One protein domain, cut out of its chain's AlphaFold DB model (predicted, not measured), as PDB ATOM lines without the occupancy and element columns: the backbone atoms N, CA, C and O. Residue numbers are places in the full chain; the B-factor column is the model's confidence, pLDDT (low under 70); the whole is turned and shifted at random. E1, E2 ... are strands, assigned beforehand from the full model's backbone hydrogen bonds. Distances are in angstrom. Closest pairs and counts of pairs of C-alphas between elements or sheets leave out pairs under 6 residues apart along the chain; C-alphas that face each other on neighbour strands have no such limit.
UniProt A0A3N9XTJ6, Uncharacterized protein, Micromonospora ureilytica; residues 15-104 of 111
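What this domain is: This is residues 15 to 104 of the 111 residues of an uncharacterized protein of Micromonospora ureilytica (UniProt A0A3N9XTJ6). Picture a small, elongated sandwich: a short sheet of E1, E2 and E5 lies partly face to face with one end of a longer, twisted sheet of E4, E3 and E6. The hairpin of E3 and E4 carries the longer sheet on past the shorter one, and the long link of residues 72 to 87 also runs toward that far end before E6 comes back. The printed part has 90 residues with six named strands, E1 to E6 in order along the chain, and no named helix; the class is all strand, and both sheets, with the orders E1 - E2 - E5 and E4 - E3 - E6, are antiparallel. The whole is only just compact, close to loose, with a radius of gyration of the C-alphas of 14.3 A, and its outline is a rod of 45 by 22 by 15 A.

How they stand to each other: Begin at E1, residues 15 to 19, and go through its tight link into E2, residues 24 to 29; the two form a hairpin, antiparallel at 163 degrees, where you will find N 17 and O 26 2.8 A apart, within hydrogen-bond range. A short link takes you to the other sheet and E3, residues 37 to 46, whose closest C-alphas to E2 are those of Gly 38 and Val 27, 5.6 A apart. Through a tight link E3 forms a hairpin with E4, residues 49 to 59, antiparallel at 160 degrees; look for N 38 and O 58, 2.7 A apart, and N 51 and O 44, 2.9 A apart. Another short link returns you to the first sheet at E5, residues 67 to 71, which is antiparallel to E2 at 157 degrees, with N 27 and O 68 2.8 A apart. Across the two sheets, the closest C-alphas of E4 and E5 are those of Cys 58 and Cys 70, 5.7 A apart. The long link then leads to E6, residues 88 to 96, antiparallel to E3 at 163 degrees, with N 37 and O 95 2.8 A apart. E6 comes near E1 as well, where the closest C-alphas, those of Ala 94 and Ala 16, are 4.8 A apart. The edge strands are E1 and E5 in one sheet and E4 and E6 in the other. The two sheets make a sandwich, two sheets face to face: their facing parts are 8.9 A centre to centre, their best planes 19 degrees apart, and the strands of the one stand at 28 degrees to those of the other. E1 and E4 are apart, and E3 and E5 are apart.

Where its parts are: Find C-alpha 15 at (-45.108, -15.024, -21.728), where E1 begins; from there it runs 13.5 A, and E2 then covers 16.2 A. Next find C-alpha 37 at (-38.822, -16.276, -16.379), the start of E3, which reaches 29.6 A to C-alpha 46. E4, the longest strand with 11 residues, spans 30.5 A, and E5 spans 13.1 A. E6 spans 27.0 A and ends at C-alpha 96, at (-39.624, -21.576, -19.549). Just past it, residues 99 to 100 pair antiparallel with residues 95 to 96 of E6.

The domain as a whole: The C-alphas of Thr 32 and Asp 47 are the two farthest apart, at 45.5 A, while those of Gln 15 and Ser 104 are 11.8 A apart. The printed part has no cut. Its one long link, residues 72 to 87, has 16 residues. In the B-factor column the mean pLDDT of the printed part is 88.6, and you will find values under 70 at residues 32 to 34.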
ATOM      1  N   GLN A  15     -45.000 -16.303 -21.029       87.38
ATOM      2  CA  GLN A  15     -45.108 -15.024 -21.728       87.38
ATOM      3  C   GLN A  15     -44.431 -13.949 -20.888       87.38
ATOM      4  O   GLN A  15     -44.575 -13.943 -19.675       87.38
ATOM      5  N   ALA A  16     -43.719 -13.026 -21.532       87.12
ATOM      6  CA  ALA A  16     -43.163 -11.848 -20.882       87.12
ATOM      7  C   ALA A  16     -43.682 -10.583 -21.574       87.12
ATOM      8  O   ALA A  16     -43.767 -10.558 -22.805       87.12
ATOM      9  N   CYS A  17     -44.005  -9.557 -20.792       87.94
ATOM     10  CA  CYS A  17     -44.404  -8.226 -21.247       87.94
ATOM     11  C   CYS A  17     -43.614  -7.156 -20.481       87.94
ATOM     12  O   CYS A  17     -43.252  -7.358 -19.322       87.94
ATOM     13  N   PHE A  18     -43.385  -6.006 -21.114       86.94
ATOM     14  CA  PHE A  18     -42.809  -4.828 -20.469       86.94
ATOM     15  C   PHE A  18     -43.838  -3.704 -20.415       86.94
ATOM     16  O   PHE A  18     -44.486  -3.408 -21.420       86.94
ATOM     17  N   ARG A  19     -43.955  -3.062 -19.256       86.38
ATOM     18  CA  ARG A  19     -44.719  -1.834 -19.073       86.38
ATOM     19  C   ARG A  19     -43.743  -0.712 -18.731       86.38
ATOM     20  O   ARG A  19     -43.170  -0.743 -17.647       86.38
ATOM     21  N   ALA A  20     -43.602   0.250 -19.646       77.31
ATOM     22  CA  ALA A  20     -42.727   1.414 -19.474       77.31
ATOM     23  C   ALA A  20     -43.123   2.228 -18.235       77.31
ATOM     24  O   ALA A  20     -42.340   2.357 -17.304       77.31
ATOM     25  N   TYR A  21     -44.394   2.636 -18.146       72.06
ATOM     26  CA  TYR A  21     -44.903   3.311 -16.953       72.06
ATOM     27  C   TYR A  21     -44.866   2.388 -15.725       72.06
ATOM     28  O   TYR A  21     -45.712   1.495 -15.581       72.06
ATOM     29  N   GLY A  22     -43.896   2.627 -14.839       73.44
ATOM     30  CA  GLY A  22     -43.638   1.836 -13.633       73.44
ATOM     31  C   GLY A  22     -42.569   0.748 -13.782       73.44
ATOM     32  O   GLY A  22     -42.395  -0.021 -12.839       73.44
ATOM     33  N   ASP A  23     -41.883   0.669 -14.929       84.12
ATOM     34  CA  ASP A  23     -40.713  -0.191 -15.150       84.12
ATOM     35  C   ASP A  23     -40.929  -1.665 -14.783       84.12
ATOM     36  O   ASP A  23     -40.130  -2.316 -14.098       84.12
ATOM     37  N   GLN A  24     -42.052  -2.210 -15.249       90.44
ATOM     38  CA  GLN A  24     -42.498  -3.536 -14.837       90.44
ATOM     39  C   GLN A  24     -42.206  -4.580 -15.908       90.44
ATOM     40  O   GLN A  24     -42.613  -4.433 -17.065       90.44
ATOM     41  N   ILE A  25     -41.590  -5.685 -15.497       91.12
ATOM     42  CA  ILE A  25     -41.547  -6.918 -16.280       91.12
ATOM     43  C   ILE A  25     -42.627  -7.846 -15.738       91.12
ATOM     44  O   ILE A  25     -42.597  -8.245 -14.575       91.12
ATOM     45  N   TRP A  26     -43.583  -8.168 -16.598       90.94
ATOM     46  CA  TRP A  26     -44.694  -9.066 -16.319       90.94
ATOM     47  C   TRP A  26     -44.397 -10.419 -16.940       90.94
ATOM     48  O   TRP A  26     -44.033 -10.479 -18.114       90.94
ATOM     49  N   VAL A  27     -44.565 -11.490 -16.174       90.12
ATOM     50  CA  VAL A  27     -44.252 -12.852 -16.602       90.12
ATOM     51  C   VAL A  27     -45.427 -13.756 -16.285       90.12
ATOM     52  O   VAL A  27     -45.823 -13.878 -15.135       90.12
ATOM     53  N   TYR A  28     -45.979 -14.393 -17.305       87.31
ATOM     54  CA  TYR A  28     -47.064 -15.352 -17.175       87.31
ATOM     55  C   TYR A  28     -46.531 -16.758 -17.350       87.31
ATOM     56  O   TYR A  28     -45.792 -17.014 -18.307       87.31
ATOM     57  N   ASP A  29     -46.940 -17.650 -16.460       83.56
ATOM     58  CA  ASP A  29     -46.614 -19.067 -16.534       83.56
ATOM     59  C   ASP A  29     -47.783 -19.853 -17.149       83.56
ATOM     60  O   ASP A  29     -48.931 -19.728 -16.719       83.56
ATOM     61  N   ARG A  30     -47.495 -20.614 -18.206       80.19
ATOM     62  CA  ARG A  30     -48.450 -21.421 -18.976       80.19
ATOM     63  C   ARG A  30     -48.187 -22.926 -18.858       80.19
ATOM     64  O   ARG A  30     -48.878 -23.665 -19.555       80.19
ATOM     65  N   ASP A  31     -47.173 -23.369 -18.107       72.94
ATOM     66  CA  ASP A  31     -46.744 -24.777 -18.116       72.94
ATOM     67  C   ASP A  31     -46.089 -25.199 -16.788       72.94
ATOM     68  O   ASP A  31     -44.958 -24.826 -16.470       72.94
ATOM     69  N   THR A  32     -46.767 -26.052 -16.023       64.56
ATOM     70  CA  THR A  32     -46.172 -26.728 -14.860       64.56
ATOM     71  C   THR A  32     -45.256 -27.885 -15.281       64.56
ATOM     72  O   THR A  32     -45.539 -28.578 -16.256       64.56
ATOM     73  N   PRO A  33     -44.170 -28.200 -14.536       63.16
ATOM     74  CA  PRO A  33     -43.759 -27.681 -13.223       63.16
ATOM     75  C   PRO A  33     -42.615 -26.641 -13.254       63.16
ATOM     76  O   PRO A  33     -41.957 -26.435 -12.233       63.16
ATOM     77  N   TYR A  34     -42.296 -26.040 -14.402       69.00
ATOM     78  CA  TYR A  34     -41.106 -25.190 -14.542       69.00
ATOM     79  C   TYR A  34     -41.461 -23.709 -14.452       69.00
ATOM     80  O   TYR A  34     -42.274 -23.234 -15.228       69.00
ATOM     81  N   ALA A  35     -40.778 -22.962 -13.580       76.12
ATOM     82  CA  ALA A  35     -41.049 -21.537 -13.412       76.12
ATOM     83  C   ALA A  35     -40.810 -20.735 -14.705       76.12
ATOM     84  O   ALA A  35     -39.732 -20.802 -15.308       76.12
ATOM     85  N   ALA A  36     -41.789 -19.913 -15.078       87.75
ATOM     86  CA  ALA A  36     -41.634 -18.908 -16.120       87.75
ATOM     87  C   ALA A  36     -40.691 -17.766 -15.694       87.75
ATOM     88  O   ALA A  36     -40.784 -17.228 -14.587       87.75
ATOM     89  N   ILE A  37     -39.795 -17.355 -16.597       90.56
ATOM     90  CA  ILE A  37     -38.822 -16.276 -16.379       90.56
ATOM     91  C   ILE A  37     -38.906 -15.250 -17.515       90.56
ATOM     92  O   ILE A  37     -38.820 -15.589 -18.692       90.56
ATOM     93  N   GLY A  38     -39.016 -13.973 -17.172       92.19
ATOM     94  CA  GLY A  38     -38.848 -12.839 -18.073       92.19
ATOM     95  C   GLY A  38     -37.437 -12.283 -17.962       92.19
ATOM     96  O   GLY A  38     -37.127 -11.572 -17.011       92.19
ATOM     97  N   GLN A  39     -36.582 -12.576 -18.938       94.25
ATOM     98  CA  GLN A  39     -35.248 -11.980 -18.984       94.25
ATOM     99  C   GLN A  39     -35.314 -10.609 -19.635       94.25
ATOM    100  O   GLN A  39     -36.015 -10.431 -20.633       94.25
ATOM    101  N   TRP A  40     -34.540  -9.658 -19.126       95.06
ATOM    102  CA  TRP A  40     -34.512  -8.291 -19.627       95.06
ATOM    103  C   TRP A  40     -33.091  -7.745 -19.744       95.06
ATOM    104  O   TRP A  40     -32.147  -8.187 -19.082       95.06
ATOM    105  N   GLN A  41     -32.939  -6.759 -20.622       96.75
ATOM    106  CA  GLN A  41     -31.733  -5.955 -20.767       96.75
ATOM    107  C   GLN A  41     -32.112  -4.491 -20.906       96.75
ATOM    108  O   GLN A  41     -33.107  -4.169 -21.551       96.75
ATOM    109  N   ASN A  42     -31.282  -3.621 -20.344       95.94
ATOM    110  CA  ASN A  42     -31.449  -2.182 -20.360       95.94
ATOM    111  C   ASN A  42     -30.174  -1.509 -20.885       95.94
ATOM    112  O   ASN A  42     -29.052  -1.857 -20.495       95.94
ATOM    113  N   GLN A  43     -30.366  -0.561 -21.796       97.12
ATOM    114  CA  GLN A  43     -29.318   0.265 -22.373       97.12
ATOM    115  C   GLN A  43     -29.588   1.732 -22.085       97.12
ATOM    116  O   GLN A  43     -30.736   2.165 -22.153       97.12
ATOM    117  N   LEU A  44     -28.511   2.474 -21.843       96.62
ATOM    118  CA  LEU A  44     -28.529   3.926 -21.714       96.62
ATOM    119  C   LEU A  44     -27.837   4.554 -22.923       96.62
ATOM    120  O   LEU A  44     -26.915   3.953 -23.488       96.62
ATOM    121  N   TYR A  45     -28.302   5.727 -23.333       96.50
ATOM    122  CA  TYR A  45     -27.660   6.508 -24.383       96.50
ATOM    123  C   TYR A  45     -26.715   7.518 -23.740       96.50
ATOM    124  O   TYR A  45     -27.121   8.269 -22.863       96.50
ATOM    125  N   TYR A  46     -25.445   7.501 -24.125       96.12
ATOM    126  CA  TYR A  46     -24.490   8.539 -23.750       96.12
ATOM    127  C   TYR A  46     -23.333   8.562 -24.747       96.12
ATOM    128  O   TYR A  46     -23.093   7.575 -25.443       96.12
ATOM    129  N   ASP A  47     -22.638   9.697 -24.848       94.81
ATOM    130  CA  ASP A  47     -21.497   9.875 -25.766       94.81
ATOM    131  C   ASP A  47     -21.841   9.505 -27.228       94.81
ATOM    132  O   ASP A  47     -21.074   8.900 -27.976       94.81
ATOM    133  N   GLY A  48     -23.075   9.818 -27.634       94.88
ATOM    134  CA  GLY A  48     -23.552   9.599 -28.996       94.88
ATOM    135  C   GLY A  48     -23.980   8.162 -29.331       94.88
ATOM    136  O   GLY A  48     -24.426   7.924 -30.459       94.88
ATOM    137  N   THR A  49     -23.892   7.200 -28.403       96.94
ATOM    138  CA  THR A  49     -24.200   5.786 -28.682       96.94
ATOM    139  C   THR A  49     -24.910   5.060 -27.531       96.94
ATOM    140  O   THR A  49     -25.075   5.571 -26.429       96.94
ATOM    141  N   TRP A  50     -25.401   3.849 -27.813       97.31
ATOM    142  CA  TRP A  50     -26.112   3.004 -26.853       97.31
ATOM    143  C   TRP A  50     -25.173   2.037 -26.144       97.31
ATOM    144  O   TRP A  50     -24.518   1.217 -26.789       97.31
ATOM    145  N   HIS A  51     -25.209   2.046 -24.816       97.06
ATOM    146  CA  HIS A  51     -24.375   1.196 -23.978       97.06
ATOM    147  C   HIS A  51     -25.215   0.276 -23.099       97.06
ATOM    148  O   HIS A  51     -26.206   0.694 -22.501       97.06
ATOM    149  N   ASN A  52     -24.801  -0.989 -22.994       96.75
ATOM    150  CA  ASN A  52     -25.389  -1.925 -22.036       96.75
ATOM    151  C   ASN A  52     -25.168  -1.405 -20.619       96.75
ATOM    152  O   ASN A  52     -24.029  -1.161 -20.228       96.75
ATOM    153  N   TYR A  53     -26.253  -1.285 -19.860       95.38
ATOM    154  CA  TYR A  53     -26.195  -0.823 -18.484       95.38
ATOM    155  C   TYR A  53     -26.482  -1.956 -17.504       95.38
ATOM    156  O   TYR A  53     -25.636  -2.278 -16.670       95.38
ATOM    157  N   ARG A  54     -27.651  -2.596 -17.612       96.19
ATOM    158  CA  ARG A  54     -28.051  -3.697 -16.724       96.19
ATOM    159  C   ARG A  54     -28.803  -4.787 -17.473       96.19
ATOM    160  O   ARG A  54     -29.346  -4.571 -18.554       96.19
ATOM    161  N   SER A  55     -28.850  -5.959 -16.862       96.62
ATOM    162  CA  SER A  55     -29.675  -7.088 -17.276       96.62
ATOM    163  C   SER A  55     -30.123  -7.853 -16.044       96.62
ATOM    164  O   SER A  55     -29.450  -7.799 -15.012       96.62
ATOM    165  N   GLY A  56     -31.202  -8.608 -16.167       95.88
ATOM    166  CA  GLY A  56     -31.664  -9.460 -15.087       95.88
ATOM    167  C   GLY A  56     -32.822 -10.341 -15.507       95.88
ATOM    168  O   GLY A  56     -33.236 -10.346 -16.668       95.88
ATOM    169  N   ASP A  57     -33.332 -11.056 -14.515       94.38
ATOM    170  CA  ASP A  57     -34.410 -12.016 -14.657       94.38
ATOM    171  C   ASP A  57     -35.552 -11.613 -13.720       94.38
ATOM    172  O   ASP A  57     -35.327 -11.274 -12.556       94.38
ATOM    173  N   CYS A  58     -36.775 -11.652 -14.239       92.88
ATOM    174  CA  CYS A  58     -37.997 -11.617 -13.455       92.88
ATOM    175  C   CYS A  58     -38.577 -13.025 -13.411       92.88
ATOM    176  O   CYS A  58     -38.912 -13.575 -14.455       92.88
ATOM    177  N   GLN A  59     -38.680 -13.625 -12.232       90.56
ATOM    178  CA  GLN A  59     -39.243 -14.964 -12.083       90.56
ATOM    179  C   GLN A  59     -40.707 -14.868 -11.664       90.56
ATOM    180  O   GLN A  59     -41.032 -14.131 -10.733       90.56
ATOM    181  N   ASN A  60     -41.579 -15.633 -12.318       87.06
ATOM    182  CA  ASN A  60     -42.927 -15.841 -11.816       87.06
ATOM    183  C   ASN A  60     -42.881 -16.821 -10.633       87.06
ATOM    184  O   ASN A  60     -42.461 -17.968 -10.788       87.06
ATOM    185  N   LEU A  61     -43.284 -16.348  -9.453       82.94
ATOM    186  CA  LEU A  61     -43.383 -17.144  -8.225       82.94
ATOM    187  C   LEU A  61     -44.838 -17.460  -7.840       82.94
ATOM    188  O   LEU A  61     -45.052 -18.183  -6.871       82.94
ATOM    189  N   GLU A  62     -45.817 -16.946  -8.592       82.31
ATOM    190  CA  GLU A  62     -47.254 -17.128  -8.330       82.31
ATOM    191  C   GLU A  62     -47.769 -18.491  -8.828       82.31
ATOM    192  O   GLU A  62     -48.761 -19.010  -8.322       82.31
ATOM    193  N   GLY A  63     -47.058 -19.110  -9.778       76.06
ATOM    194  CA  GLY A  63     -47.394 -20.416 -10.348       76.06
ATOM    195  C   GLY A  63     -48.136 -20.342 -11.685       76.06
ATOM    196  O   GLY A  63     -48.320 -19.273 -12.268       76.06
ATOM    197  N   GLU A  64     -48.516 -21.514 -12.200       82.88
ATOM    198  CA  GLU A  64     -49.204 -21.656 -13.488       82.88
ATOM    199  C   GLU A  64     -50.561 -20.953 -13.495       82.88
ATOM    200  O   GLU A  64     -51.343 -21.051 -12.551       82.88
ATOM    201  N   GLY A  65     -50.856 -20.282 -14.610       82.38
ATOM    202  CA  GLY A  65     -52.112 -19.568 -14.805       82.38
ATOM    203  C   GLY A  65     -52.134 -18.170 -14.189       82.38
ATOM    204  O   GLY A  65     -53.124 -17.460 -14.363       82.38
ATOM    205  N   GLU A  66     -51.050 -17.752 -13.530       85.44
ATOM    206  CA  GLU A  66     -50.939 -16.457 -12.861       85.44
ATOM    207  C   GLU A  66     -49.827 -15.585 -13.455       85.44
ATOM    208  O   GLU A  66     -48.880 -16.059 -14.092       85.44
ATOM    209  N   TRP A  67     -49.954 -14.272 -13.252       87.12
ATOM    210  CA  TRP A  67     -48.945 -13.287 -13.639       87.12
ATOM    211  C   TRP A  67     -48.047 -12.931 -12.455       87.12
ATOM    212  O   TRP A  67     -48.503 -12.330 -11.487       87.12
ATOM    213  N   GLY A  68     -46.750 -13.195 -12.588       88.94
ATOM    214  CA  GLY A  68     -45.716 -12.600 -11.750       88.94
ATOM    215  C   GLY A  68     -45.312 -11.218 -12.265       88.94
ATOM    216  O   GLY A  68     -45.282 -10.972 -13.475       88.94
ATOM    217  N   VAL A  69     -44.968 -10.311 -11.351       91.38
ATOM    218  CA  VAL A  69     -44.505  -8.959 -11.687       91.38
ATOM    219  C   VAL A  69     -43.237  -8.608 -10.920       91.38
ATOM    220  O   VAL A  69     -43.160  -8.774  -9.704       91.38
ATOM    221  N   CYS A  70     -42.252  -8.070 -11.633       92.50
ATOM    222  CA  CYS A  70     -41.056  -7.492 -11.040       92.50
ATOM    223  C   CYS A  70     -40.958  -6.021 -11.426       92.50
ATOM    224  O   CYS A  70     -41.047  -5.680 -12.607       92.50
ATOM    225  N   ASN A  71     -40.755  -5.169 -10.423       91.62
ATOM    226  CA  ASN A  71     -40.534  -3.743 -10.615       91.62
ATOM    227  C   ASN A  71     -39.034  -3.472 -10.633       91.62
ATOM    228  O   ASN A  71     -38.305  -3.913  -9.739       91.62
ATOM    229  N   TYR A  72     -38.593  -2.725 -11.629       91.00
ATOM    230  CA  TYR A  72     -37.233  -2.223 -11.723       91.00
ATOM    231  C   TYR A  72     -37.271  -0.695 -11.814       91.00
ATOM    232  O   TYR A  72     -38.327  -0.090 -11.720       91.00
ATOM    233  N   ASP A  73     -36.106  -0.073 -11.928       90.00
ATOM    234  CA  ASP A  73     -35.970   1.359 -12.217       90.00
ATOM    235  C   ASP A  73     -35.037   1.462 -13.412       90.00
ATOM    236  O   ASP A  73     -33.821   1.439 -13.231       90.00
ATOM    237  N   PHE A  74     -35.566   1.423 -14.631       89.69
ATOM    238  CA  PHE A  74     -34.768   1.374 -15.854       89.69
ATOM    239  C   PHE A  74     -34.300   2.748 -16.325       89.69
ATOM    240  O   PHE A  74     -33.668   2.804 -17.379       89.69
ATOM    241  N   TYR A  75     -34.519   3.814 -15.548       89.69
ATOM    242  CA  TYR A  75     -34.484   5.207 -15.995       89.69
ATOM    243  C   TYR A  75     -35.494   5.492 -17.108       89.69
ATOM    244  O   TYR A  75     -35.591   4.762 -18.095       89.69
ATOM    245  N   GLU A  76     -36.183   6.617 -16.995       86.06
ATOM    246  CA  GLU A  76     -37.025   7.136 -18.069       86.06
ATOM    247  C   GLU A  76     -36.152   7.695 -19.193       86.06
ATOM    248  O   GLU A  76     -35.159   8.380 -18.931       86.06
ATOM    249  N   ASP A  77     -36.547   7.476 -20.446       85.00
ATOM    250  CA  ASP A  77     -35.816   7.922 -21.640       85.00
ATOM    251  C   ASP A  77     -35.571   9.435 -21.637       85.00
ATOM    252  O   ASP A  77     -34.518   9.889 -22.070       85.00
ATOM    253  N   GLY A  78     -36.519  10.210 -21.101       85.81
ATOM    254  CA  GLY A  78     -36.434  11.669 -21.000       85.81
ATOM    255  C   GLY A  78     -35.777  12.199 -19.721       85.81
ATOM    256  O   GLY A  78     -35.744  13.413 -19.524       85.81
ATOM    257  N   THR A  79     -35.287  11.332 -18.831       88.38
ATOM    258  CA  THR A  79     -34.639  11.754 -17.578       88.38
ATOM    259  C   THR A  79     -33.128  11.637 -17.658       88.38
ATOM    260  O   THR A  79     -32.588  10.747 -18.312       88.38
ATOM    261  N   THR A  80     -32.434  12.549 -16.976       92.19
ATOM    262  CA  THR A  80     -30.978  12.484 -16.865       92.19
ATOM    263  C   THR A  80     -30.584  11.314 -15.974       92.19
ATOM    264  O   THR A  80     -30.968  11.253 -14.806       92.19
ATOM    265  N   HIS A  81     -29.788  10.399 -16.514       91.12
ATOM    266  CA  HIS A  81     -29.236   9.273 -15.766       91.12
ATOM    267  C   HIS A  81     -27.803   9.557 -15.284       91.12
ATOM    268  O   HIS A  81     -27.231  10.617 -15.528       91.12
ATOM    269  N   ARG A  82     -27.173   8.577 -14.622       91.81
ATOM    270  CA  ARG A  82     -25.823   8.656 -14.005       91.81
ATOM    271  C   ARG A  82     -24.652   9.091 -14.907       91.81
ATOM    272  O   ARG A  82     -23.533   9.189 -14.419       91.81
ATOM    273  N   TYR A  83     -24.886   9.251 -16.205       93.50
ATOM    274  CA  TYR A  83     -23.886   9.643 -17.203       93.50
ATOM    275  C   TYR A  83     -24.117  11.067 -17.727       93.50
ATOM    276  O   TYR A  83     -23.556  11.420 -18.752       93.50
ATOM    277  N   GLU A  84     -24.951  11.857 -17.038       93.38
ATOM    278  CA  GLU A  84     -25.264  13.254 -17.386       93.38
ATOM    279  C   GLU A  84     -25.894  13.430 -18.782       93.38
ATOM    280  O   GLU A  84     -25.893  14.521 -19.343       93.38
ATOM    281  N   ASP A  85     -26.491  12.362 -19.312       93.12
ATOM    282  CA  ASP A  85     -27.194  12.318 -20.598       93.12
ATOM    283  C   ASP A  85     -28.610  11.742 -20.404       93.12
ATOM    284  O   ASP A  85     -28.987  11.355 -19.287       93.12
ATOM    285  N   GLN A  86     -29.397  11.726 -21.477       94.44
ATOM    286  CA  GLN A  86     -30.744  11.175 -21.547       94.44
ATOM    287  C   GLN A  86     -30.794   9.980 -22.496       94.44
ATOM    288  O   GLN A  86     -30.114   9.930 -23.521       94.44
ATOM    289  N   GLY A  87     -31.705   9.059 -22.204       94.12
ATOM    290  CA  GLY A  87     -32.038   7.953 -23.080       94.12
ATOM    291  C   GLY A  87     -31.950   6.615 -22.369       94.12
ATOM    292  O   GLY A  87     -30.915   6.227 -21.835       94.12
ATOM    293  N   SER A  88     -33.038   5.862 -22.427       94.62
ATOM    294  CA  SER A  88     -33.146   4.534 -21.852       94.62
ATOM    295  C   SER A  88     -34.007   3.656 -22.737       94.62
ATOM    296  O   SER A  88     -35.070   4.046 -23.228       94.62
ATOM    297  N   ARG A  89     -33.542   2.431 -22.960       94.50
ATOM    298  CA  ARG A  89     -34.315   1.425 -23.678       94.50
ATOM    299  C   ARG A  89     -34.193   0.058 -23.046       94.50
ATOM    300  O   ARG A  89     -33.152  -0.303 -22.496       94.50
ATOM    301  N   VAL A  90     -35.260  -0.716 -23.166       94.44
ATOM    302  CA  VAL A  90     -35.399  -2.045 -22.580       94.44
ATOM    303  C   VAL A  90     -35.760  -3.039 -23.675       94.44
ATOM    304  O   VAL A  90     -36.508  -2.736 -24.601       94.44
ATOM    305  N   ARG A  91     -35.218  -4.246 -23.588       94.06
ATOM    306  CA  ARG A  91     -35.719  -5.399 -24.341       94.06
ATOM    307  C   ARG A  91     -35.892  -6.578 -23.408       94.06
ATOM    308  O   ARG A  91     -35.194  -6.674 -22.400       94.06
ATOM    309  N   PHE A  92     -36.780  -7.488 -23.770       93.38
ATOM    310  CA  PHE A  92     -37.148  -8.616 -22.927       93.38
ATOM    311  C   PHE A  92     -37.423  -9.873 -23.751       93.38
ATOM    312  O   PHE A  92     -37.635  -9.816 -24.965       93.38
ATOM    313  N   ARG A  93     -37.401 -11.029 -23.093       91.81
ATOM    314  CA  ARG A  93     -37.824 -12.318 -23.652       91.81
ATOM    315  C   ARG A  93     -38.417 -13.200 -22.566       91.81
ATOM    316  O   ARG A  93     -38.060 -13.063 -21.400       91.81
ATOM    317  N   ALA A  94     -39.287 -14.113 -22.969       90.19
ATOM    318  CA  ALA A  94     -39.833 -15.129 -22.083       90.19
ATOM    319  C   ALA A  94     -38.958 -16.382 -22.131       90.19
ATOM    320  O   ALA A  94     -38.470 -16.747 -23.199       90.19
ATOM    321  N   CYS A  95     -38.782 -17.046 -21.000       86.81
ATOM    322  CA  CYS A  95     -38.110 -18.328 -20.861       86.81
ATOM    323  C   CYS A  95     -38.977 -19.253 -20.010       86.81
ATOM    324  O   CYS A  95     -39.563 -18.817 -19.023       86.81
ATOM    325  N   GLY A  96     -39.029 -20.528 -20.374       84.38
ATOM    326  CA  GLY A  96     -39.624 -21.576 -19.549       84.38
ATOM    327  C   GLY A  96     -38.952 -22.919 -19.820       84.38
ATOM    328  O   GLY A  96     -37.812 -22.955 -20.291       84.38
ATOM    329  N   ALA A  97     -39.662 -24.018 -19.556       80.25
ATOM    330  CA  ALA A  97     -39.140 -25.391 -19.613       80.25
ATOM    331  C   ALA A  97     -38.337 -25.727 -20.884       80.25
ATOM    332  O   ALA A  97     -37.317 -26.413 -20.837       80.25
ATOM    333  N   TRP A  98     -38.797 -25.220 -22.027       80.62
ATOM    334  CA  TRP A  98     -38.297 -25.583 -23.356       80.62
ATOM    335  C   TRP A  98     -37.319 -24.553 -23.942       80.62
ATOM    336  O   TRP A  98     -36.983 -24.609 -25.124       80.62
ATOM    337  N   GLY A  99     -36.856 -23.610 -23.119       83.94
ATOM    338  CA  GLY A  99     -35.945 -22.542 -23.513       83.94
ATOM    339  C   GLY A  99     -36.624 -21.179 -23.594       83.94
ATOM    340  O   GLY A  99     -37.667 -20.940 -22.985       83.94
ATOM    341  N   CYS A 100     -35.993 -20.262 -24.326       86.62
ATOM    342  CA  CYS A 100     -36.401 -18.863 -24.388       86.62
ATOM    343  C   CYS A 100     -36.921 -18.463 -25.766       86.62
ATOM    344  O   CYS A 100     -36.400 -18.895 -26.795       86.62
ATOM    345  N   SER A 101     -37.884 -17.544 -25.782       87.81
ATOM    346  CA  SER A 101     -38.275 -16.819 -26.981       87.81
ATOM    347  C   SER A 101     -37.108 -15.992 -27.531       87.81
ATOM    348  O   SER A 101     -36.115 -15.705 -26.849       87.81
ATOM    349  N   ALA A 102     -37.258 -15.525 -28.771       88.69
ATOM    350  CA  ALA A 102     -36.422 -14.446 -29.274       88.69
ATOM    351  C   ALA A 102     -36.549 -13.202 -28.375       88.69
ATOM    352  O   ALA A 102     -37.569 -12.994 -27.707       88.69
ATOM    353  N   TRP A 103     -35.502 -12.379 -28.374       91.12
ATOM    354  CA  TRP A 103     -35.560 -11.049 -27.776       91.12
ATOM    355  C   TRP A 103     -36.584 -10.190 -28.509       91.12
ATOM    356  O   TRP A 103     -36.650 -10.205 -29.739       91.12
ATOM    357  N   SER A 104     -37.336  -9.396 -27.753       90.38
ATOM    358  CA  SER A 104     -38.079  -8.277 -28.314       90.38
ATOM    359  C   SER A 104     -37.126  -7.304 -29.029       90.38
ATOM    360  O   SER A 104     -35.917  -7.279 -28.745       90.38
TER     361      SER A 104